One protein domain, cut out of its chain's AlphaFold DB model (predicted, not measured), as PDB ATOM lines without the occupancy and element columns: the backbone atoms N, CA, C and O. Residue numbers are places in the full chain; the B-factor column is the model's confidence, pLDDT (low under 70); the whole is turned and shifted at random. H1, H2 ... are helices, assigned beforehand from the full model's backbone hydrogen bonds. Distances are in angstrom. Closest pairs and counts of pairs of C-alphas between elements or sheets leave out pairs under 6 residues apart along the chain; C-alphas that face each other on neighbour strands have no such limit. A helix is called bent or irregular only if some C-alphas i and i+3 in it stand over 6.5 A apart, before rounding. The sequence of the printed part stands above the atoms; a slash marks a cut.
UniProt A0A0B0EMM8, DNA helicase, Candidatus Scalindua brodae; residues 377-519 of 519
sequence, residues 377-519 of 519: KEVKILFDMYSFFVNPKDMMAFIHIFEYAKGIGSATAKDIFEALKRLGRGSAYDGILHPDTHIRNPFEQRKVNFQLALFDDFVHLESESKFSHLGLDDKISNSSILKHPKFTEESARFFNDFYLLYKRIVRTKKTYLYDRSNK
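This is residues 377 to 519 of the 519 residues of the protein "DNA helicase" of Candidatus Scalindua brodae (UniProt A0A0B0EMM8). A small body of crossed helices is drawn out at one end by the far part of the longest helix, H8, and at the other by a long loop, residues 434 to 463. H1, H2, H3 and H4 pack one on the next, and residues 489 to 503 of H8 pass between H1 and H2 on one side and the short H5 and H6 on the other; residues 507 to 519 stick out as an arm. The printed part has 143 residues with eight named helices, H1 to H8 in order, and no named strand: the class is all helix. It is compact, with a radius of gyration of the C-alphas of 16.6 A, and spans 66 by 33 by 31 A, the arm and the loop making the length.

H1, residues 377 to 390, touches H2, residues 395 to 402, at a steep tilt of 49 degrees, opposite ways; their closest C-alphas, of Asp 384 and Ala 397, are 4.4 A apart. H2 touches H3, residues 410 to 423, at a steep tilt of 67 degrees, opposite ways, closest at the C-alphas of Ile 399 and Ala 413, 5.1 A. With residues 417 to 423 alone, H3 touches H4, residues 428 to 433; the closest C-alphas, of Lys 421 and Ala 428, are 4.0 A apart. H5, residues 464 to 470, is irregular: C-alphas 466 and 469 are 7.8 A apart. H5 touches H6, residues 474 to 477, closest at the C-alphas of Ser 468 and Ser 477, 6.7 A. H7, residues 480 to 483, only just touches H3, with 3 pairs of C-alphas within 8 A, the closest being those of Ile 416 and Ile 481, 6.7 A. H8, residues 489 to 517, touches H5 with residues 489 to 493 alone, about perpendicular at 79 degrees, closest at the C-alphas of Phe 467 and Glu 489, 6.7 A. H8 and H4 only just touch, with 3 pairs of C-alphas within 8 A, closest at Ile 432 and Tyr 499, 6.7 A. H8 is near H1 and H2, while H3 and H8 are apart. Each O i to N i+4 pair is within hydrogen-bond range in H2, H3, H4 and H8, against 9 of 10 in H1 and 0 of 3 in H5, where 3 of 4 O i to N i+3 pairs are; H6 and H7 are too short for an i+4 pair.

H1 begins at C-alpha 377, (23.339, -22.507, -27.084), and measures 19.9 A from first to last C-alpha, as does H3. H8 measures 42.7 A and ends at C-alpha 517, (29.375, -45.151, -56.360). The loop's Leu 452 has its C-alpha at (40.455, 12.905, -38.876).

The C-alphas of Leu 452 and Lys 519, the two farthest apart, are 66.5 A apart. The printed part has no cut, and the link from H4 to H5, 30 residues, is long. Mean pLDDT of the printed part is 81.3; residues 444 to 460 and 510 to 519 are under 70.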
ATOM      1  N   LYS A 377      21.964 -22.735 -26.597       88.88
ATOM      2  CA  LYS A 377      23.339 -22.507 -27.084       88.88
ATOM      3  C   LYS A 377      23.884 -23.724 -27.830       88.88
ATOM      4  O   LYS A 377      24.427 -23.591 -28.921       88.88
ATOM      5  N   GLU A 378      23.677 -24.899 -27.253       91.25
ATOM      6  CA  GLU A 378      24.055 -26.203 -27.786       91.25
ATOM      7  C   GLU A 378      23.319 -26.557 -29.085       91.25
ATOM      8  O   GLU A 378      23.907 -27.159 -29.979       91.25
ATOM      9  N   VAL A 379      22.056 -26.149 -29.231       91.81
ATOM     10  CA  VAL A 379      21.293 -26.367 -30.467       91.81
ATOM     11  C   VAL A 379      21.790 -25.413 -31.547       91.81
ATOM     12  O   VAL A 379      22.069 -25.838 -32.667       91.81
ATOM     13  N   LYS A 380      21.963 -24.136 -31.200       89.00
ATOM     14  CA  LYS A 380      22.392 -23.094 -32.130       89.00
ATOM     15  C   LYS A 380      23.782 -23.386 -32.701       89.00
ATOM     16  O   LYS A 380      23.912 -23.449 -33.917       89.00
ATOM     17  N   ILE A 381      24.774 -23.700 -31.856       90.19
ATOM     18  CA  ILE A 381      26.138 -24.010 -32.325       90.19
ATOM     19  C   ILE A 381      26.170 -25.207 -33.289       90.19
ATOM     20  O   ILE A 381      26.907 -25.179 -34.272       90.19
ATOM     21  N   LEU A 382      25.337 -26.234 -33.074       91.62
ATOM     22  CA  LEU A 382      25.222 -27.363 -34.004       91.62
ATOM     23  C   LEU A 382      24.666 -26.926 -35.366       91.62
ATOM     24  O   LEU A 382      25.177 -27.361 -36.401       91.62
ATOM     25  N   PHE A 383      23.653 -26.054 -35.379       91.06
ATOM     26  CA  PHE A 383      23.122 -25.483 -36.617       91.06
ATOM     27  C   PHE A 383      24.138 -24.600 -37.331       91.06
ATOM     28  O   PHE A 383      24.245 -24.704 -38.548       91.06
ATOM     29  N   ASP A 384      24.918 -23.794 -36.615       91.25
ATOM     30  CA  ASP A 384      25.960 -22.971 -37.232       91.25
ATOM     31  C   ASP A 384      27.061 -23.833 -37.837       91.25
ATOM     32  O   ASP A 384      27.490 -23.600 -38.966       91.25
ATOM     33  N   MET A 385      27.484 -24.887 -37.138       90.56
ATOM     34  CA  MET A 385      28.466 -25.829 -37.673       90.56
ATOM     35  C   MET A 385      27.950 -26.520 -38.934       90.56
ATOM     36  O   MET A 385      28.703 -26.676 -39.894       90.56
ATOM     37  N   TYR A 386      26.672 -26.907 -38.959       90.19
ATOM     38  CA  TYR A 386      26.037 -27.460 -40.151       90.19
ATOM     39  C   TYR A 386      25.908 -26.419 -41.274       90.19
ATOM     40  O   TYR A 386      26.252 -26.717 -42.417       90.19
ATOM     41  N   SER A 387      25.472 -25.196 -40.957       89.62
ATOM     42  CA  SER A 387      25.317 -24.095 -41.916       89.62
ATOM     43  C   SER A 387      26.650 -23.755 -42.568       89.62
ATOM     44  O   SER A 387      26.740 -23.744 -43.792       89.62
ATOM     45  N   PHE A 388      27.713 -23.582 -41.777       89.25
ATOM     46  CA  PHE A 388      29.051 -23.282 -42.284       89.25
ATOM     47  C   PHE A 388      29.630 -24.439 -43.115       89.25
ATOM     48  O   PHE A 388      30.299 -24.211 -44.122       89.25
ATOM     49  N   PHE A 389      29.321 -25.690 -42.759       86.12
ATOM     50  CA  PHE A 389      29.723 -26.849 -43.554       86.12
ATOM     51  C   PHE A 389      29.013 -26.918 -44.916       86.12
ATOM     52  O   PHE A 389      29.632 -27.283 -45.917       86.12
ATOM     53  N   VAL A 390      27.718 -26.594 -44.964       86.31
ATOM     54  CA  VAL A 390      26.921 -26.586 -46.204       86.31
ATOM     55  C   VAL A 390      27.240 -25.360 -47.058       86.31
ATOM     56  O   VAL A 390      27.362 -25.473 -48.277       86.31
ATOM     57  N   ASN A 391      27.402 -24.203 -46.423       86.12
ATOM     58  CA  ASN A 391      27.706 -22.927 -47.042       86.12
ATOM     59  C   ASN A 391      28.921 -22.268 -46.358       86.12
ATOM     60  O   ASN A 391      28.758 -21.455 -45.446       86.12
ATOM     61  N   PRO A 392      30.145 -22.522 -46.858       86.62
ATOM     62  CA  PRO A 392      31.368 -21.892 -46.356       86.62
ATOM     63  C   PRO A 392      31.430 -20.363 -46.459       86.62
ATOM     64  O   PRO A 392      32.396 -19.759 -45.994       86.62
ATOM     65  N   LYS A 393      30.452 -19.725 -47.113       86.56
ATOM     66  CA  LYS A 393      30.336 -18.264 -47.182       86.56
ATOM     67  C   LYS A 393      29.545 -17.681 -46.007       86.56
ATOM     68  O   LYS A 393      29.505 -16.461 -45.884       86.56
ATOM     69  N   ASP A 394      28.932 -18.513 -45.161       88.81
ATOM     70  CA  ASP A 394      28.154 -18.057 -44.007       88.81
ATOM     71  C   ASP A 394      29.068 -17.540 -42.885       88.81
ATOM     72  O   ASP A 394      29.477 -18.259 -41.971       88.81
ATOM     73  N   MET A 395      29.386 -16.251 -42.974       92.25
ATOM     74  CA  MET A 395      30.184 -15.526 -41.990       92.25
ATOM     75  C   MET A 395      29.526 -15.503 -40.609       92.25
ATOM     76  O   MET A 395      30.233 -15.532 -39.607       92.25
ATOM     77  N   MET A 396      28.191 -15.464 -40.529       91.88
ATOM     78  CA  MET A 396      27.515 -15.367 -39.233       91.88
ATOM     79  C   MET A 396      27.609 -16.666 -38.448       91.88
ATOM     80  O   MET A 396      27.917 -16.632 -37.256       91.88
ATOM     81  N   ALA A 397      27.437 -17.794 -39.138       91.56
ATOM     82  CA  ALA A 397      27.671 -19.107 -38.557       91.56
ATOM     83  C   ALA A 397      29.113 -19.223 -38.036       91.56
ATOM     84  O   ALA A 397      29.336 -19.634 -36.898       91.56
ATOM     85  N   PHE A 398      30.099 -18.781 -38.825       93.62
ATOM     86  CA  PHE A 398      31.497 -18.783 -38.394       93.62
ATOM     87  C   PHE A 398      31.744 -17.899 -37.164       93.62
ATOM     88  O   PHE A 398      32.359 -18.364 -36.203       93.62
ATOM     89  N   ILE A 399      31.261 -16.650 -37.172       92.31
ATOM     90  CA  ILE A 399      31.432 -15.717 -36.049       92.31
ATOM     91  C   ILE A 399      30.868 -16.333 -34.773       92.31
ATOM     92  O   ILE A 399      31.564 -16.375 -33.763       92.31
ATOM     93  N   HIS A 400      29.645 -16.864 -34.820       90.81
ATOM     94  CA  HIS A 400      29.023 -17.429 -33.632       90.81
ATOM     95  C   HIS A 400      29.759 -18.677 -33.122       90.81
ATOM     96  O   HIS A 400      29.893 -18.828 -31.911       90.81
ATOM     97  N   ILE A 401      30.309 -19.528 -33.999       92.69
ATOM     98  CA  ILE A 401      31.170 -20.651 -33.583       92.69
ATOM     99  C   ILE A 401      32.433 -20.133 -32.882       92.69
ATOM    100  O   ILE A 401      32.784 -20.618 -31.808       92.69
ATOM    101  N   PHE A 402      33.120 -19.152 -33.471       92.56
ATOM    102  CA  PHE A 402      34.408 -18.671 -32.963       92.56
ATOM    103  C   PHE A 402      34.290 -17.771 -31.727       92.56
ATOM    104  O   PHE A 402      35.249 -17.693 -30.966       92.56
ATOM    105  N   GLU A 403      33.130 -17.168 -31.453       90.88
ATOM    106  CA  GLU A 403      32.867 -16.456 -30.191       90.88
ATOM    107  C   GLU A 403      32.903 -17.381 -28.953       90.88
ATOM    108  O   GLU A 403      33.068 -16.901 -27.831       90.88
ATOM    109  N   TYR A 404      32.797 -18.709 -29.120       90.31
ATOM    110  CA  TYR A 404      33.013 -19.660 -28.016       90.31
ATOM    111  C   TYR A 404      34.494 -19.833 -27.656       90.31
ATOM    112  O   TYR A 404      34.806 -20.335 -26.573       90.31
ATOM    113  N   ALA A 405      35.416 -19.417 -28.528       90.88
ATOM    114  CA  ALA A 405      36.839 -19.449 -28.238       90.88
ATOM    115  C   ALA A 405      37.199 -18.315 -27.266       90.88
ATOM    116  O   ALA A 405      37.012 -17.129 -27.550       90.88
ATOM    117  N   LYS A 406      37.758 -18.659 -26.102       88.50
ATOM    118  CA  LYS A 406      38.058 -17.665 -25.067       88.50
ATOM    119  C   LYS A 406      39.058 -16.612 -25.558       88.50
ATOM    120  O   LYS A 406      40.182 -16.927 -25.952       88.50
ATOM    121  N   GLY A 407      38.646 -15.346 -25.474       85.31
ATOM    122  CA  GLY A 407      39.415 -14.185 -25.936       85.31
ATOM    123  C   GLY A 407      39.067 -13.714 -27.353       85.31
ATOM    124  O   GLY A 407      39.539 -12.653 -27.756       85.31
ATOM    125  N   ILE A 408      38.220 -14.447 -28.084       89.44
ATOM    126  CA  ILE A 408      37.737 -14.066 -29.415       89.44
ATOM    127  C   ILE A 408      36.327 -13.471 -29.294       89.44
ATOM    128  O   ILE A 408      35.386 -14.151 -28.902       89.44
ATOM    129  N   GLY A 409      36.186 -12.184 -29.623       87.75
ATOM    130  CA  GLY A 409      34.890 -11.502 -29.760       87.75
ATOM    131  C   GLY A 409      34.430 -11.391 -31.219       87.75
ATOM    132  O   GLY A 409      35.163 -11.784 -32.129       87.75
ATOM    133  N   SER A 410      33.256 -10.790 -31.450       88.00
ATOM    134  CA  SER A 410      32.636 -10.636 -32.779       88.00
ATOM    135  C   SER A 410      33.561 -10.034 -33.833       88.00
ATOM    136  O   SER A 410      33.686 -10.588 -34.925       88.00
ATOM    137  N   ALA A 411      34.225  -8.917 -33.517       86.38
ATOM    138  CA  ALA A 411      35.140  -8.257 -34.445       86.38
ATOM    139  C   ALA A 411      36.328  -9.158 -34.817       86.38
ATOM    140  O   ALA A 411      36.608  -9.360 -35.994       86.38
ATOM    141  N   THR A 412      36.966  -9.787 -33.825       89.06
ATOM    142  CA  THR A 412      38.091 -10.703 -34.059       89.06
ATOM    143  C   THR A 412      37.668 -11.942 -34.846       89.06
ATOM    144  O   THR A 412      38.380 -12.357 -35.755       89.06
ATOM    145  N   ALA A 413      36.509 -12.529 -34.544       91.69
ATOM    146  CA  ALA A 413      35.994 -13.674 -35.288       91.69
ATOM    147  C   ALA A 413      35.720 -13.319 -36.760       91.69
ATOM    148  O   ALA A 413      36.057 -14.097 -37.652       91.69
ATOM    149  N   LYS A 414      35.172 -12.125 -37.026       90.75
ATOM    150  CA  LYS A 414      34.997 -11.598 -38.386       90.75
ATOM    151  C   LYS A 414      36.339 -11.421 -39.101       90.75
ATOM    152  O   LYS A 414      36.483 -11.879 -40.230       90.75
ATOM    153  N   ASP A 415      37.327 -10.822 -38.442       89.88
ATOM    154  CA  ASP A 415      38.652 -10.607 -39.035       89.88
ATOM    155  C   ASP A 415      39.340 -11.945 -39.371       89.88
ATOM    156  O   ASP A 415      39.945 -12.091 -40.432       89.88
ATOM    157  N   ILE A 416      39.191 -12.961 -38.509       92.06
ATOM    158  CA  ILE A 416      39.657 -14.331 -38.779       92.06
ATOM    159  C   ILE A 416      38.929 -14.926 -39.988       92.06
ATOM    160  O   ILE A 416      39.571 -15.538 -40.840       92.06
ATOM    161  N   PHE A 417      37.610 -14.756 -40.089       93.50
ATOM    162  CA  PHE A 417      36.836 -15.251 -41.229       93.50
ATOM    163  C   PHE A 417      37.309 -14.639 -42.554       93.50
ATOM    164  O   PHE A 417      37.553 -15.360 -43.522       93.50
ATOM    165  N   GLU A 418      37.471 -13.315 -42.599       91.56
ATOM    166  CA  GLU A 418      37.958 -12.595 -43.779       91.56
ATOM    167  C   GLU A 418      39.390 -13.026 -44.140       91.56
ATOM    168  O   GLU A 418      39.688 -13.283 -45.312       91.56
ATOM    169  N   ALA A 419      40.255 -13.205 -43.138       92.19
ATOM    170  CA  ALA A 419      41.606 -13.728 -43.311       92.19
ATOM    171  C   ALA A 419      41.611 -15.158 -43.883       92.19
ATOM    172  O   ALA A 419      42.322 -15.434 -44.852       92.19
ATOM    173  N   LEU A 420      40.778 -16.059 -43.358       93.25
ATOM    174  CA  LEU A 420      40.614 -17.417 -43.887       93.25
ATOM    175  C   LEU A 420      40.095 -17.393 -45.324       93.25
ATOM    176  O   LEU A 420      40.617 -18.100 -46.182       93.25
ATOM    177  N   LYS A 421      39.113 -16.544 -45.628       92.75
ATOM    178  CA  LYS A 421      38.592 -16.386 -46.988       92.75
ATOM    179  C   LYS A 421      39.692 -15.962 -47.963       92.75
ATOM    180  O   LYS A 421      39.748 -16.491 -49.070       92.75
ATOM    181  N   ARG A 422      40.590 -15.059 -47.562       91.12
ATOM    182  CA  ARG A 422      41.755 -14.651 -48.368       91.12
ATOM    183  C   ARG A 422      42.743 -15.796 -48.565       91.12
ATOM    184  O   ARG A 422      43.121 -16.069 -49.701       91.12
ATOM    185  N   LEU A 423      43.092 -16.501 -47.488       91.19
ATOM    186  CA  LEU A 423      43.961 -17.683 -47.542       91.19
ATOM    187  C   LEU A 423      43.387 -18.779 -48.443       91.19
ATOM    188  O   LEU A 423      44.138 -19.459 -49.129       91.19
ATOM    189  N   GLY A 424      42.067 -18.935 -48.481       89.75
ATOM    190  CA  GLY A 424      41.376 -19.901 -49.330       89.75
ATOM    191  C   GLY A 424      40.862 -19.343 -50.655       89.75
ATOM    192  O   GLY A 424      39.922 -19.905 -51.210       89.75
ATOM    193  N   ARG A 425      41.408 -18.221 -51.152       88.88
ATOM    194  CA  ARG A 425      41.065 -17.628 -52.465       88.88
ATOM    195  C   ARG A 425      39.557 -17.418 -52.685       88.88
ATOM    196  O   ARG A 425      39.023 -17.681 -53.758       88.88
ATOM    197  N   GLY A 426      38.866 -16.937 -51.656       85.88
ATOM    198  CA  GLY A 426      37.424 -16.676 -51.652       85.88
ATOM    199  C   GLY A 426      36.595 -17.676 -50.842       85.88
ATOM    200  O   GLY A 426      35.407 -17.431 -50.629       85.88
ATOM    201  N   SER A 427      37.205 -18.758 -50.348       88.44
ATOM    202  CA  SER A 427      36.552 -19.821 -49.577       88.44
ATOM    203  C   SER A 427      37.172 -19.936 -48.184       88.44
ATOM    204  O   SER A 427      38.316 -20.354 -48.037       88.44
ATOM    205  N   ALA A 428      36.420 -19.591 -47.132       89.50
ATOM    206  CA  ALA A 428      36.907 -19.745 -45.756       89.50
ATOM    207  C   ALA A 428      37.188 -21.218 -45.412       89.50
ATOM    208  O   ALA A 428      38.131 -21.521 -44.686       89.50
ATOM    209  N   TYR A 429      36.418 -22.141 -45.993       88.12
ATOM    210  CA  TYR A 429      36.650 -23.581 -45.887       88.12
ATOM    211  C   TYR A 429      38.022 -23.991 -46.443       88.12
ATOM    212  O   TYR A 429      38.771 -24.704 -45.769       88.12
ATOM    213  N   ASP A 430      38.388 -23.504 -47.630       88.69
ATOM    214  CA  ASP A 430      39.713 -23.782 -48.195       88.69
ATOM    215  C   ASP A 430      40.805 -23.062 -47.406       88.69
ATOM    216  O   ASP A 430      41.873 -23.624 -47.209       88.69
ATOM    217  N   GLY A 431      40.518 -21.894 -46.832       89.50
ATOM    218  CA  GLY A 431      41.427 -21.218 -45.907       89.50
ATOM    219  C   GLY A 431      41.765 -22.041 -44.666       89.50
ATOM    220  O   GLY A 431      42.864 -21.926 -44.135       89.50
ATOM    221  N   ILE A 432      40.845 -22.894 -44.210       89.38
ATOM    222  CA  ILE A 432      41.060 -23.774 -43.055       89.38
ATOM    223  C   ILE A 432      41.848 -25.029 -43.457       89.38
ATOM    224  O   ILE A 432      42.772 -25.440 -42.756       89.38
ATOM    225  N   LEU A 433      41.481 -25.683 -44.564       88.38
ATOM    226  CA  LEU A 433      42.031 -27.001 -44.922       88.38
ATOM    227  C   LEU A 433      43.239 -26.943 -45.867       88.38
ATOM    228  O   LEU A 433      44.103 -27.836 -45.844       88.38
ATOM    229  N   HIS A 434      43.280 -25.910 -46.703       88.31
ATOM    230  CA  HIS A 434      44.195 -25.702 -47.822       88.31
ATOM    231  C   HIS A 434      44.649 -24.224 -47.925       88.31
ATOM    232  O   HIS A 434      44.542 -23.642 -49.007       88.31
ATOM    233  N   PRO A 435      45.140 -23.600 -46.832       89.38
ATOM    234  CA  PRO A 435      45.526 -22.190 -46.849       89.38
ATOM    235  C   PRO A 435      46.652 -21.916 -47.848       89.38
ATOM    236  O   PRO A 435      47.612 -22.683 -47.946       89.38
ATOM    237  N   ASP A 436      46.569 -20.783 -48.543       87.69
ATOM    238  CA  ASP A 436      47.642 -20.273 -49.389       87.69
ATOM    239  C   ASP A 436      48.810 -19.773 -48.524       87.69
ATOM    240  O   ASP A 436      48.764 -18.705 -47.909       87.69
ATOM    241  N   THR A 437      49.886 -20.559 -48.485       84.31
ATOM    242  CA  THR A 437      51.083 -20.288 -47.678       84.31
ATOM    243  C   THR A 437      51.901 -19.092 -48.171       84.31
ATOM    244  O   THR A 437      52.822 -18.659 -47.478       84.31
ATOM    245  N   HIS A 438      51.603 -18.540 -49.354       85.69
ATOM    246  CA  HIS A 438      52.274 -17.337 -49.849       85.69
ATOM    247  C   HIS A 438      51.765 -16.060 -49.165       85.69
ATOM    248  O   HIS A 438      52.499 -15.071 -49.083       85.69
ATOM    249  N   ILE A 439      50.544 -16.074 -48.619       85.06
ATOM    250  CA  ILE A 439      49.963 -14.931 -47.909       85.06
ATOM    251  C   ILE A 439      50.472 -14.922 -46.461       85.06
ATOM    252  O   ILE A 439      49.969 -15.621 -45.580       85.06
ATOM    253  N   ARG A 440      51.487 -14.089 -46.202       80.50
ATOM    254  CA  ARG A 440      52.099 -13.959 -44.867       80.50
ATOM    255  C   ARG A 440      51.254 -13.162 -43.876       80.50
ATOM    256  O   ARG A 440      51.265 -13.491 -42.692       80.50
ATOM    257  N   ASN A 441      50.550 -12.136 -44.354       85.19
ATOM    258  CA  ASN A 441      49.601 -11.352 -43.569       85.19
ATOM    259  C   ASN A 441      48.215 -11.417 -44.232       85.19
ATOM    260  O   ASN A 441      47.987 -10.710 -45.214       85.19
ATOM    261  N   PRO A 442      47.307 -12.271 -43.736       85.25
ATOM    262  CA  PRO A 442      45.957 -12.365 -44.274       85.25
ATOM    263  C   PRO A 442      45.007 -11.304 -43.693       85.25
ATOM    264  O   PRO A 442      43.915 -11.118 -44.232       85.25
ATOM    265  N   PHE A 443      45.402 -10.588 -42.637       84.94
ATOM    266  CA  PHE A 443      44.575  -9.580 -41.981       84.94
ATOM    267  C   PHE A 443      44.633  -8.251 -42.740       84.94
ATOM    268  O   PHE A 443      45.680  -7.804 -43.204       84.94
ATOM    269  N   GLU A 444      43.467  -7.650 -42.936       68.00
ATOM    270  CA  GLU A 444      43.299  -6.370 -43.619       68.00
ATOM    271  C   GLU A 444      43.839  -5.229 -42.735       68.00
ATOM    272  O   GLU A 444      43.699  -5.271 -41.514       68.00
ATOM    273  N   GLN A 445      44.486  -4.222 -43.332       57.25
ATOM    274  CA  GLN A 445      44.857  -2.996 -42.615       57.25
ATOM    275  C   GLN A 445      43.571  -2.208 -42.329       57.25
ATOM    276  O   GLN A 445      42.775  -2.028 -43.248       57.25
ATOM    277  N   ARG A 446      43.334  -1.768 -41.087       53.00
ATOM    278  CA  ARG A 446      42.190  -0.896 -40.770       53.00
ATOM    279  C   ARG A 446      42.497   0.069 -39.623       53.00
ATOM    280  O   ARG A 446      42.650  -0.418 -38.508       53.00
ATOM    281  N   LYS A 447      42.371   1.384 -39.869       51.81
ATOM    282  CA  LYS A 447      41.435   2.290 -39.164       51.81
ATOM    283  C   LYS A 447      41.062   3.493 -40.052       51.81
ATOM    284  O   LYS A 447      41.863   4.399 -40.235       51.81
ATOM    285  N   VAL A 448      39.802   3.586 -40.490       49.59
ATOM    286  CA  VAL A 448      39.259   4.859 -40.998       49.59
ATOM    287  C   VAL A 448      38.779   5.673 -39.801       49.59
ATOM    288  O   VAL A 448      37.795   5.323 -39.152       49.59
ATOM    289  N   ASN A 449      39.498   6.741 -39.473       50.03
ATOM    290  CA  ASN A 449      39.111   7.676 -38.425       50.03
ATOM    291  C   ASN A 449      38.225   8.760 -39.072       50.03
ATOM    292  O   ASN A 449      38.717   9.632 -39.780       50.03
ATOM    293  N   PHE A 450      36.899   8.676 -38.910       48.56
ATOM    294  CA  PHE A 450      35.958   9.517 -39.676       48.56
ATOM    295  C   PHE A 450      36.122  11.022 -39.386       48.56
ATOM    296  O   PHE A 450      35.938  11.855 -40.266       48.56
ATOM    297  N   GLN A 451      36.555  11.387 -38.172       48.19
ATOM    298  CA  GLN A 451      36.762  12.792 -37.784       48.19
ATOM    299  C   GLN A 451      38.158  13.348 -38.101       48.19
ATOM    300  O   GLN A 451      38.389  14.549 -37.982       48.19
ATOM    301  N   LEU A 452      39.111  12.500 -38.478       41.94
ATOM    302  CA  LEU A 452      40.455  12.905 -38.876       41.94
ATOM    303  C   LEU A 452      40.877  11.939 -39.970       41.94
ATOM    304  O   LEU A 452      41.231  10.818 -39.646       41.94
ATOM    305  N   ALA A 453      40.871  12.347 -41.237       42.06
ATOM    306  CA  ALA A 453      41.345  11.549 -42.375       42.06
ATOM    307  C   ALA A 453      42.864  11.224 -42.326       42.06
ATOM    308  O   ALA A 453      43.568  11.315 -43.327       42.06
ATOM    309  N   LEU A 454      43.399  10.911 -41.147       40.34
ATOM    310  CA  LEU A 454      44.793  10.768 -40.788       40.34
ATOM    311  C   LEU A 454      44.893   9.708 -39.675       40.34
ATOM    312  O   LEU A 454      44.333   9.879 -38.593       40.34
ATOM    313  N   PHE A 455      45.676   8.668 -39.978       40.22
ATOM    314  CA  PHE A 455      46.153   7.555 -39.139       40.22
ATOM    315  C   PHE A 455      45.294   6.275 -39.121       40.22
ATOM    316  O   PHE A 455      44.397   6.104 -38.297       40.22
ATOM    317  N   ASP A 456      45.670   5.338 -40.001       41.81
ATOM    318  CA  ASP A 456      45.428   3.902 -39.837       41.81
ATOM    319  C   ASP A 456      46.306   3.370 -38.688       41.81
ATOM    320  O   ASP A 456      47.535   3.430 -38.776       41.81
ATOM    321  N   ASP A 457      45.715   2.813 -37.626       45.25
ATOM    322  CA  ASP A 457      46.489   2.029 -36.655       45.25
ATOM    323  C   ASP A 457      46.699   0.609 -37.191       45.25
ATOM    324  O   ASP A 457      45.763  -0.100 -37.568       45.25
ATOM    325  N   PHE A 458      47.954   0.171 -37.206       53.12
ATOM    326  CA  PHE A 458      48.341  -1.143 -37.703       53.12
ATOM    327  C   PHE A 458      47.996  -2.247 -36.694       53.12
ATOM    328  O   PHE A 458      48.331  -2.160 -35.512       53.12
ATOM    329  N   VAL A 459      47.414  -3.356 -37.166       57.69
ATOM    330  CA  VAL A 459      47.380  -4.598 -36.381       57.69
ATOM    331  C   VAL A 459      48.811  -5.126 -36.281       57.69
ATOM    332  O   VAL A 459      49.356  -5.665 -37.247       57.69
ATOM    333  N   HIS A 460      49.439  -4.973 -35.114       63.59
ATOM    334  CA  HIS A 460      50.729  -5.595 -34.834       63.59
ATOM    335  C   HIS A 460      50.554  -7.113 -34.732       63.59
ATOM    336  O   HIS A 460      49.972  -7.627 -33.777       63.59
ATOM    337  N   LEU A 461      51.035  -7.826 -35.751       74.12
ATOM    338  CA  LEU A 461      51.033  -9.284 -35.780       74.12
ATOM    339  C   LEU A 461      52.074  -9.858 -34.819       74.12
ATOM    340  O   LEU A 461      53.211  -9.391 -34.760       74.12
ATOM    341  N   GLU A 462      51.692 -10.919 -34.119       76.31
ATOM    342  CA  GLU A 462      52.571 -11.686 -33.241       76.31
ATOM    343  C   GLU A 462      53.182 -12.897 -33.966       76.31
ATOM    344  O   GLU A 462      52.741 -13.299 -35.045       76.31
ATOM    345  N   SER A 463      54.216 -13.501 -33.372       76.31
ATOM    346  CA  SER A 463      54.818 -14.724 -33.912       76.31
ATOM    347  C   SER A 463      53.916 -15.936 -33.673       76.31
ATOM    348  O   SER A 463      53.483 -16.176 -32.548       76.31
ATOM    349  N   GLU A 464      53.716 -16.765 -34.699       73.31
ATOM    350  CA  GLU A 464      52.999 -18.048 -34.589       73.31
ATOM    351  C   GLU A 464      53.720 -19.056 -33.671       73.31
ATOM    352  O   GLU A 464      53.086 -19.917 -33.060       73.31
ATOM    353  N   SER A 465      55.031 -18.876 -33.455       75.81
ATOM    354  CA  SER A 465      55.840 -19.709 -32.553       75.81
ATOM    355  C   SER A 465      55.392 -19.657 -31.087       75.81
ATOM    356  O   SER A 465      55.770 -20.545 -30.317       75.81
ATOM    357  N   LYS A 466      54.567 -18.665 -30.701       81.75
ATOM    358  CA  LYS A 466      54.020 -18.514 -29.341       81.75
ATOM    359  C   LYS A 466      53.167 -19.701 -28.880       81.75
ATOM    360  O   LYS A 466      52.931 -19.842 -27.689       81.75
ATOM    361  N   PHE A 467      52.726 -20.557 -29.806       86.69
ATOM    362  CA  PHE A 467      51.885 -21.727 -29.527       86.69
ATOM    363  C   PHE A 467      52.551 -23.072 -29.832       86.69
ATOM    364  O   PHE A 467      51.889 -24.111 -29.811       86.69
ATOM    365  N   SER A 468      53.856 -23.074 -30.114       83.75
ATOM    366  CA  SER A 468      54.603 -24.284 -30.490       83.75
ATOM    367  C   SER A 468      54.551 -25.397 -29.430       83.75
ATOM    368  O   SER A 468      54.584 -26.576 -29.777       83.75
ATOM    369  N   HIS A 469      54.384 -25.052 -28.150       86.94
ATOM    370  CA  HIS A 469      54.270 -25.999 -27.033       86.94
ATOM    371  C   HIS A 469      52.902 -26.687 -26.916       86.94
ATOM    372  O   HIS A 469      52.764 -27.625 -26.133       86.94
ATOM    373  N   LEU A 470      51.876 -26.248 -27.656       88.19
ATOM    374  CA  LEU A 470      50.499 -26.730 -27.470       88.19
ATOM    375  C   LEU A 470      50.191 -28.067 -28.166       88.19
ATOM    376  O   LEU A 470      49.131 -28.637 -27.893       88.19
ATOM    377  N   GLY A 471      51.092 -28.570 -29.023       88.56
ATOM    378  CA  GLY A 471      50.920 -29.834 -29.751       88.56
ATOM    379  C   GLY A 471      49.813 -29.794 -30.814       88.56
ATOM    380  O   GLY A 471      49.052 -30.750 -30.941       88.56
ATOM    381  N   LEU A 472      49.679 -28.669 -31.526       91.25
ATOM    382  CA  LEU A 472      48.669 -28.470 -32.577       91.25
ATOM    383  C   LEU A 472      49.021 -29.264 -33.853       91.25
ATOM    384  O   LEU A 472      50.190 -29.565 -34.084       91.25
ATOM    385  N   ASP A 473      48.034 -29.563 -34.708       91.69
ATOM    386  CA  ASP A 473      48.274 -30.151 -36.041       91.69
ATOM    387  C   ASP A 473      49.203 -29.239 -36.862       91.69
ATOM    388  O   ASP A 473      49.054 -28.015 -36.834       91.69
ATOM    389  N   ASP A 474      50.124 -29.828 -37.632       85.88
ATOM    390  CA  ASP A 474      51.165 -29.099 -38.376       85.88
ATOM    391  C   ASP A 474      50.617 -28.004 -39.302       85.88
ATOM    392  O   ASP A 474      51.280 -26.996 -39.560       85.88
ATOM    393  N   LYS A 475      49.395 -28.175 -39.822       85.38
ATOM    394  CA  LYS A 475      48.759 -27.142 -40.654       85.38
ATOM    395  C   LYS A 475      48.280 -25.939 -39.852       85.38
ATOM    396  O   LYS A 475      48.237 -24.835 -40.386       85.38
ATOM    397  N   ILE A 476      47.888 -26.155 -38.602       88.38
ATOM    398  CA  ILE A 476      47.411 -25.098 -37.714       88.38
ATOM    399  C   ILE A 476      48.589 -24.399 -37.052       88.38
ATOM    400  O   ILE A 476      48.590 -23.175 -37.009       88.38
ATOM    401  N   SER A 477      49.615 -25.136 -36.619       84.81
ATOM    402  CA  SER A 477      50.814 -24.552 -35.998       84.81
ATOM    403  C   SER A 477      51.544 -23.555 -36.907       84.81
ATOM    404  O   SER A 477      52.077 -22.567 -36.413       84.81
ATOM    405  N   ASN A 478      51.502 -23.771 -38.227       83.31
ATOM    406  CA  ASN A 478      52.081 -22.885 -39.245       83.31
ATOM    407  C   ASN A 478      51.061 -21.912 -39.872       83.31
ATOM    408  O   ASN A 478      51.315 -21.333 -40.932       83.31
ATOM    409  N   SER A 479      49.864 -21.786 -39.293       86.06
ATOM    410  CA  SER A 479      48.816 -20.926 -39.840       86.06
ATOM    411  C   SER A 479      49.071 -19.461 -39.499       86.06
ATOM    412  O   SER A 479      49.120 -19.077 -38.328       86.06
ATOM    413  N   SER A 480      49.082 -18.605 -40.527       87.25
ATOM    414  CA  SER A 480      49.191 -17.150 -40.364       87.25
ATOM    415  C   SER A 480      48.027 -16.535 -39.578       87.25
ATOM    416  O   SER A 480      48.155 -15.411 -39.097       87.25
ATOM    417  N   ILE A 481      46.933 -17.275 -39.366       88.88
ATOM    418  CA  ILE A 481      45.824 -16.879 -38.490       88.88
ATOM    419  C   ILE A 481      46.268 -16.741 -37.026       88.88
ATOM    420  O   ILE A 481      45.829 -15.817 -36.340       88.88
ATOM    421  N   LEU A 482      47.182 -17.597 -36.550       88.25
ATOM    422  CA  LEU A 482      47.669 -17.573 -35.162       88.25
ATOM    423  C   LEU A 482      48.475 -16.308 -34.821       88.25
ATOM    424  O   LEU A 482      48.706 -16.021 -33.644       88.25
ATOM    425  N   LYS A 483      48.870 -15.534 -35.841       86.44
ATOM    426  CA  LYS A 483      49.581 -14.255 -35.702       86.44
ATOM    427  C   LYS A 483      48.685 -13.123 -35.205       86.44
ATOM    428  O   LYS A 483      49.189 -12.059 -34.856       86.44
ATOM    429  N   HIS A 484      47.369 -13.319 -35.166       87.06
ATOM    430  CA  HIS A 484      46.465 -12.304 -34.649       87.06
ATOM    431  C   HIS A 484      46.707 -12.074 -33.137       87.06
ATOM    432  O   HIS A 484      46.728 -13.038 -32.362       87.06
ATOM    433  N   PRO A 485      46.848 -10.816 -32.675       82.94
ATOM    434  CA  PRO A 485      47.286 -10.506 -31.306       82.94
ATOM    435  C   PRO A 485      46.288 -10.945 -30.223       82.94
ATOM    436  O   PRO A 485      46.660 -11.217 -29.089       82.94
ATOM    437  N   LYS A 486      45.000 -11.064 -30.562       85.94
ATOM    438  CA  LYS A 486      43.967 -11.541 -29.621       85.94
ATOM    439  C   LYS A 486      43.948 -13.061 -29.410       85.94
ATOM    440  O   LYS A 486      43.204 -13.520 -28.549       85.94
ATOM    441  N   PHE A 487      44.728 -13.848 -30.163       86.88
ATOM    442  CA  PHE A 487      44.807 -15.289 -29.912       86.88
ATOM    443  C   PHE A 487      45.512 -15.576 -28.584       86.88
ATOM    444  O   PHE A 487      46.648 -15.161 -28.351       86.88
ATOM    445  N   THR A 488      44.828 -16.364 -27.768       89.56
ATOM    446  CA  THR A 488      45.256 -16.986 -26.511       89.56
ATOM    447  C   THR A 488      45.584 -18.467 -26.736       89.56
ATOM    448  O   THR A 488      45.227 -19.036 -27.769       89.56
ATOM    449  N   GLU A 489      46.205 -19.138 -25.762       90.81
ATOM    450  CA  GLU A 489      46.436 -20.590 -25.859       90.81
ATOM    451  C   GLU A 489      45.129 -21.385 -26.009       90.81
ATOM    452  O   GLU A 489      45.050 -22.327 -26.795       90.81
ATOM    453  N   GLU A 490      44.079 -20.988 -25.285       91.12
ATOM    454  CA  GLU A 490      42.772 -21.648 -25.338       91.12
ATOM    455  C   GLU A 490      42.096 -21.472 -26.704       91.12
ATOM    456  O   GLU A 490      41.559 -22.433 -27.251       91.12
ATOM    457  N   SER A 491      42.161 -20.275 -27.294       92.38
ATOM    458  CA  SER A 491      41.611 -20.044 -28.638       92.38
ATOM    459  C   SER A 491      42.429 -20.727 -29.740       92.38
ATOM    460  O   SER A 491      41.848 -21.200 -30.716       92.38
ATOM    461  N   ALA A 492      43.746 -20.879 -29.567       92.44
ATOM    462  CA  ALA A 492      44.575 -21.686 -30.463       92.44
ATOM    463  C   ALA A 492      44.195 -23.180 -30.408       92.44
ATOM    464  O   ALA A 492      44.056 -23.818 -31.455       92.44
ATOM    465  N   ARG A 493      43.951 -23.729 -29.206       94.25
ATOM    466  CA  ARG A 493      43.432 -25.100 -29.037       94.25
ATOM    467  C   ARG A 493      42.046 -25.260 -29.658       94.25
ATOM    468  O   ARG A 493      41.840 -26.200 -30.418       94.25
ATOM    469  N   PHE A 494      41.141 -24.310 -29.422       94.75
ATOM    470  CA  PHE A 494      39.811 -24.313 -30.032       94.75
ATOM    471  C   PHE A 494      39.883 -24.333 -31.564       94.75
ATOM    472  O   PHE A 494      39.201 -25.131 -32.206       94.75
ATOM    473  N   PHE A 495      40.737 -23.496 -32.166       94.06
ATOM    474  CA  PHE A 495      40.910 -23.469 -33.619       94.06
ATOM    475  C   PHE A 495      41.447 -24.801 -34.161       94.06
ATOM    476  O   PHE A 495      40.969 -25.293 -35.186       94.06
ATOM    477  N   ASN A 496      42.390 -25.425 -33.450       94.50
ATOM    478  CA  ASN A 496      42.883 -26.757 -33.783       94.50
ATOM    479  C   ASN A 496      41.778 -27.822 -33.710       94.50
ATOM    480  O   ASN A 496      41.620 -28.596 -34.652       94.50
ATOM    481  N   ASP A 497      40.985 -27.842 -32.639       94.31
ATOM    482  CA  ASP A 497      39.893 -28.806 -32.467       94.31
ATOM    483  C   ASP A 497      38.819 -28.635 -33.547       94.31
ATOM    484  O   ASP A 497      38.354 -29.614 -34.140       94.31
ATOM    485  N   PHE A 498      38.490 -27.384 -33.876       92.56
ATOM    486  CA  PHE A 498      37.600 -27.043 -34.979       92.56
ATOM    487  C   PHE A 498      38.127 -27.576 -36.320       92.56
ATOM    488  O   PHE A 498      37.396 -28.246 -37.056       92.56
ATOM    489  N   TYR A 499      39.411 -27.364 -36.621       92.94
ATOM    490  CA  TYR A 499      40.048 -27.904 -37.824       92.94
ATOM    491  C   TYR A 499      40.050 -29.440 -37.848       92.94
ATOM    492  O   TYR A 499      39.714 -30.034 -38.876       92.94
ATOM    493  N   LEU A 500      40.388 -30.105 -36.738       93.06
ATOM    494  CA  LEU A 500      40.417 -31.569 -36.657       93.06
ATOM    495  C   LEU A 500      39.029 -32.169 -36.886       93.06
ATOM    496  O   LEU A 500      38.888 -33.158 -37.617       93.06
ATOM    497  N   LEU A 501      37.998 -31.548 -36.314       89.88
ATOM    498  CA  LEU A 501      36.614 -31.928 -36.543       89.88
ATOM    499  C   LEU A 501      36.238 -31.790 -38.023       89.88
ATOM    500  O   LEU A 501      35.752 -32.751 -38.621       89.88
ATOM    501  N   TYR A 502      36.520 -30.640 -38.639       86.81
ATOM    502  CA  TYR A 502      36.237 -30.404 -40.058       86.81
ATOM    503  C   TYR A 502      36.982 -31.388 -40.967       86.81
ATOM    504  O   TYR A 502      36.381 -32.016 -41.842       86.81
ATOM    505  N   LYS A 503      38.273 -31.620 -40.706       88.94
ATOM    506  CA  LYS A 503      39.100 -32.618 -41.398       88.94
ATOM    507  C   LYS A 503      38.484 -34.018 -41.311       88.94
ATOM    508  O   LYS A 503      38.495 -34.752 -42.303       88.94
ATOM    509  N   ARG A 504      37.918 -34.395 -40.158       87.81
ATOM    510  CA  ARG A 504      37.225 -35.680 -39.969       87.81
ATOM    511  C   ARG A 504      35.908 -35.747 -40.744       87.81
ATOM    512  O   ARG A 504      35.689 -36.737 -41.437       87.81
ATOM    513  N   ILE A 505      35.072 -34.709 -40.686       84.31
ATOM    514  CA  ILE A 505      33.785 -34.657 -41.406       84.31
ATOM    515  C   ILE A 505      34.000 -34.820 -42.919       84.31
ATOM    516  O   ILE A 505      33.326 -35.622 -43.571       84.31
ATOM    517  N   VAL A 506      34.985 -34.116 -43.480       81.50
ATOM    518  CA  VAL A 506      35.311 -34.173 -44.914       81.50
ATOM    519  C   VAL A 506      35.782 -35.564 -45.334       81.50
ATOM    520  O   VAL A 506      35.388 -36.052 -46.397       81.50
ATOM    521  N   ARG A 507      36.592 -36.232 -44.501       80.06
ATOM    522  CA  ARG A 507      37.011 -37.622 -44.739       80.06
ATOM    523  C   ARG A 507      35.805 -38.559 -44.796       80.06
ATOM    524  O   ARG A 507      35.671 -39.289 -45.772       80.06
ATOM    525  N   THR A 508      34.892 -38.476 -43.827       76.69
ATOM    526  CA  THR A 508      33.685 -39.318 -43.783       76.69
ATOM    527  C   THR A 508      32.782 -39.113 -45.005       76.69
ATOM    528  O   THR A 508      32.291 -40.088 -45.570       76.69
ATOM    529  N   LYS A 509      32.597 -37.866 -45.469       70.38
ATOM    530  CA  LYS A 509      31.808 -37.565 -46.680       70.38
ATOM    531  C   LYS A 509      32.390 -38.239 -47.927       70.38
ATOM    532  O   LYS A 509      31.635 -38.787 -48.726       70.38
ATOM    533  N   LYS A 510      33.720 -38.220 -48.088       67.56
ATOM    534  CA  LYS A 510      34.397 -38.892 -49.211       67.56
ATOM    535  C   LYS A 510      34.194 -40.408 -49.168       67.56
ATOM    536  O   LYS A 510      33.871 -40.985 -50.199       67.56
ATOM    537  N   THR A 511      34.310 -41.028 -47.992       58.94
ATOM    538  CA  THR A 511      34.065 -42.471 -47.817       58.94
ATOM    539  C   THR A 511      32.618 -42.848 -48.147       58.94
ATOM    540  O   THR A 511      32.388 -43.773 -48.916       58.94
ATOM    541  N   TYR A 512      31.634 -42.083 -47.661       55.09
ATOM    542  CA  TYR A 512      30.216 -42.358 -47.923       55.09
ATOM    543  C   TYR A 512      29.832 -42.231 -49.408       55.09
ATOM    544  O   TYR A 512      29.035 -43.018 -49.917       55.09
ATOM    545  N   LEU A 513      30.387 -41.240 -50.116       58.31
ATOM    546  CA  LEU A 513      30.161 -41.080 -51.557       58.31
ATOM    547  C   LEU A 513      30.821 -42.207 -52.362       58.31
ATOM    548  O   LEU A 513      30.207 -42.703 -53.302       58.31
ATOM    549  N   TYR A 514      32.015 -42.646 -51.956       53.59
ATOM    550  CA  TYR A 514      32.721 -43.771 -52.573       53.59
ATOM    551  C   TYR A 514      31.944 -45.095 -52.441       53.59
ATOM    552  O   TYR A 514      31.813 -45.838 -53.413       53.59
ATOM    553  N   ASP A 515      31.350 -45.355 -51.273       56.84
ATOM    554  CA  ASP A 515      30.534 -46.555 -51.031       56.84
ATOM    555  C   ASP A 515      29.204 -46.552 -51.805       56.84
ATOM    556  O   ASP A 515      28.659 -47.615 -52.098       56.84
ATOM    557  N   ARG A 516      28.671 -45.373 -52.157       55.62
ATOM    558  CA  ARG A 516      27.477 -45.241 -53.012       55.62
ATOM    559  C   ARG A 516      27.777 -45.344 -54.502       55.62
ATOM    560  O   ARG A 516      26.891 -45.740 -55.237       55.62
ATOM    561  N   SER A 517      28.975 -44.974 -54.954       56.06
ATOM    562  CA  SER A 517      29.375 -45.151 -56.360       56.06
ATOM    563  C   SER A 517      29.759 -46.594 -56.709       56.06
ATOM    564  O   SER A 517      29.850 -46.924 -57.885       56.06
ATOM    565  N   ASN A 518      29.989 -47.439 -55.696       47.69
ATOM    566  CA  ASN A 518      30.327 -48.861 -55.835       47.69
ATOM    567  C   ASN A 518      29.148 -49.808 -55.521       47.69
ATOM    568  O   ASN A 518      29.348 -51.019 -55.414       47.69
ATOM    569  N   LYS A 519      27.935 -49.272 -55.356       43.66
ATOM    570  CA  LYS A 519      26.663 -50.007 -55.286       43.66
ATOM    571  C   LYS A 519      25.782 -49.564 -56.438       43.66
ATOM    572  O   LYS A 519      25.034 -50.428 -56.938       43.66
TER     573      LYS A 519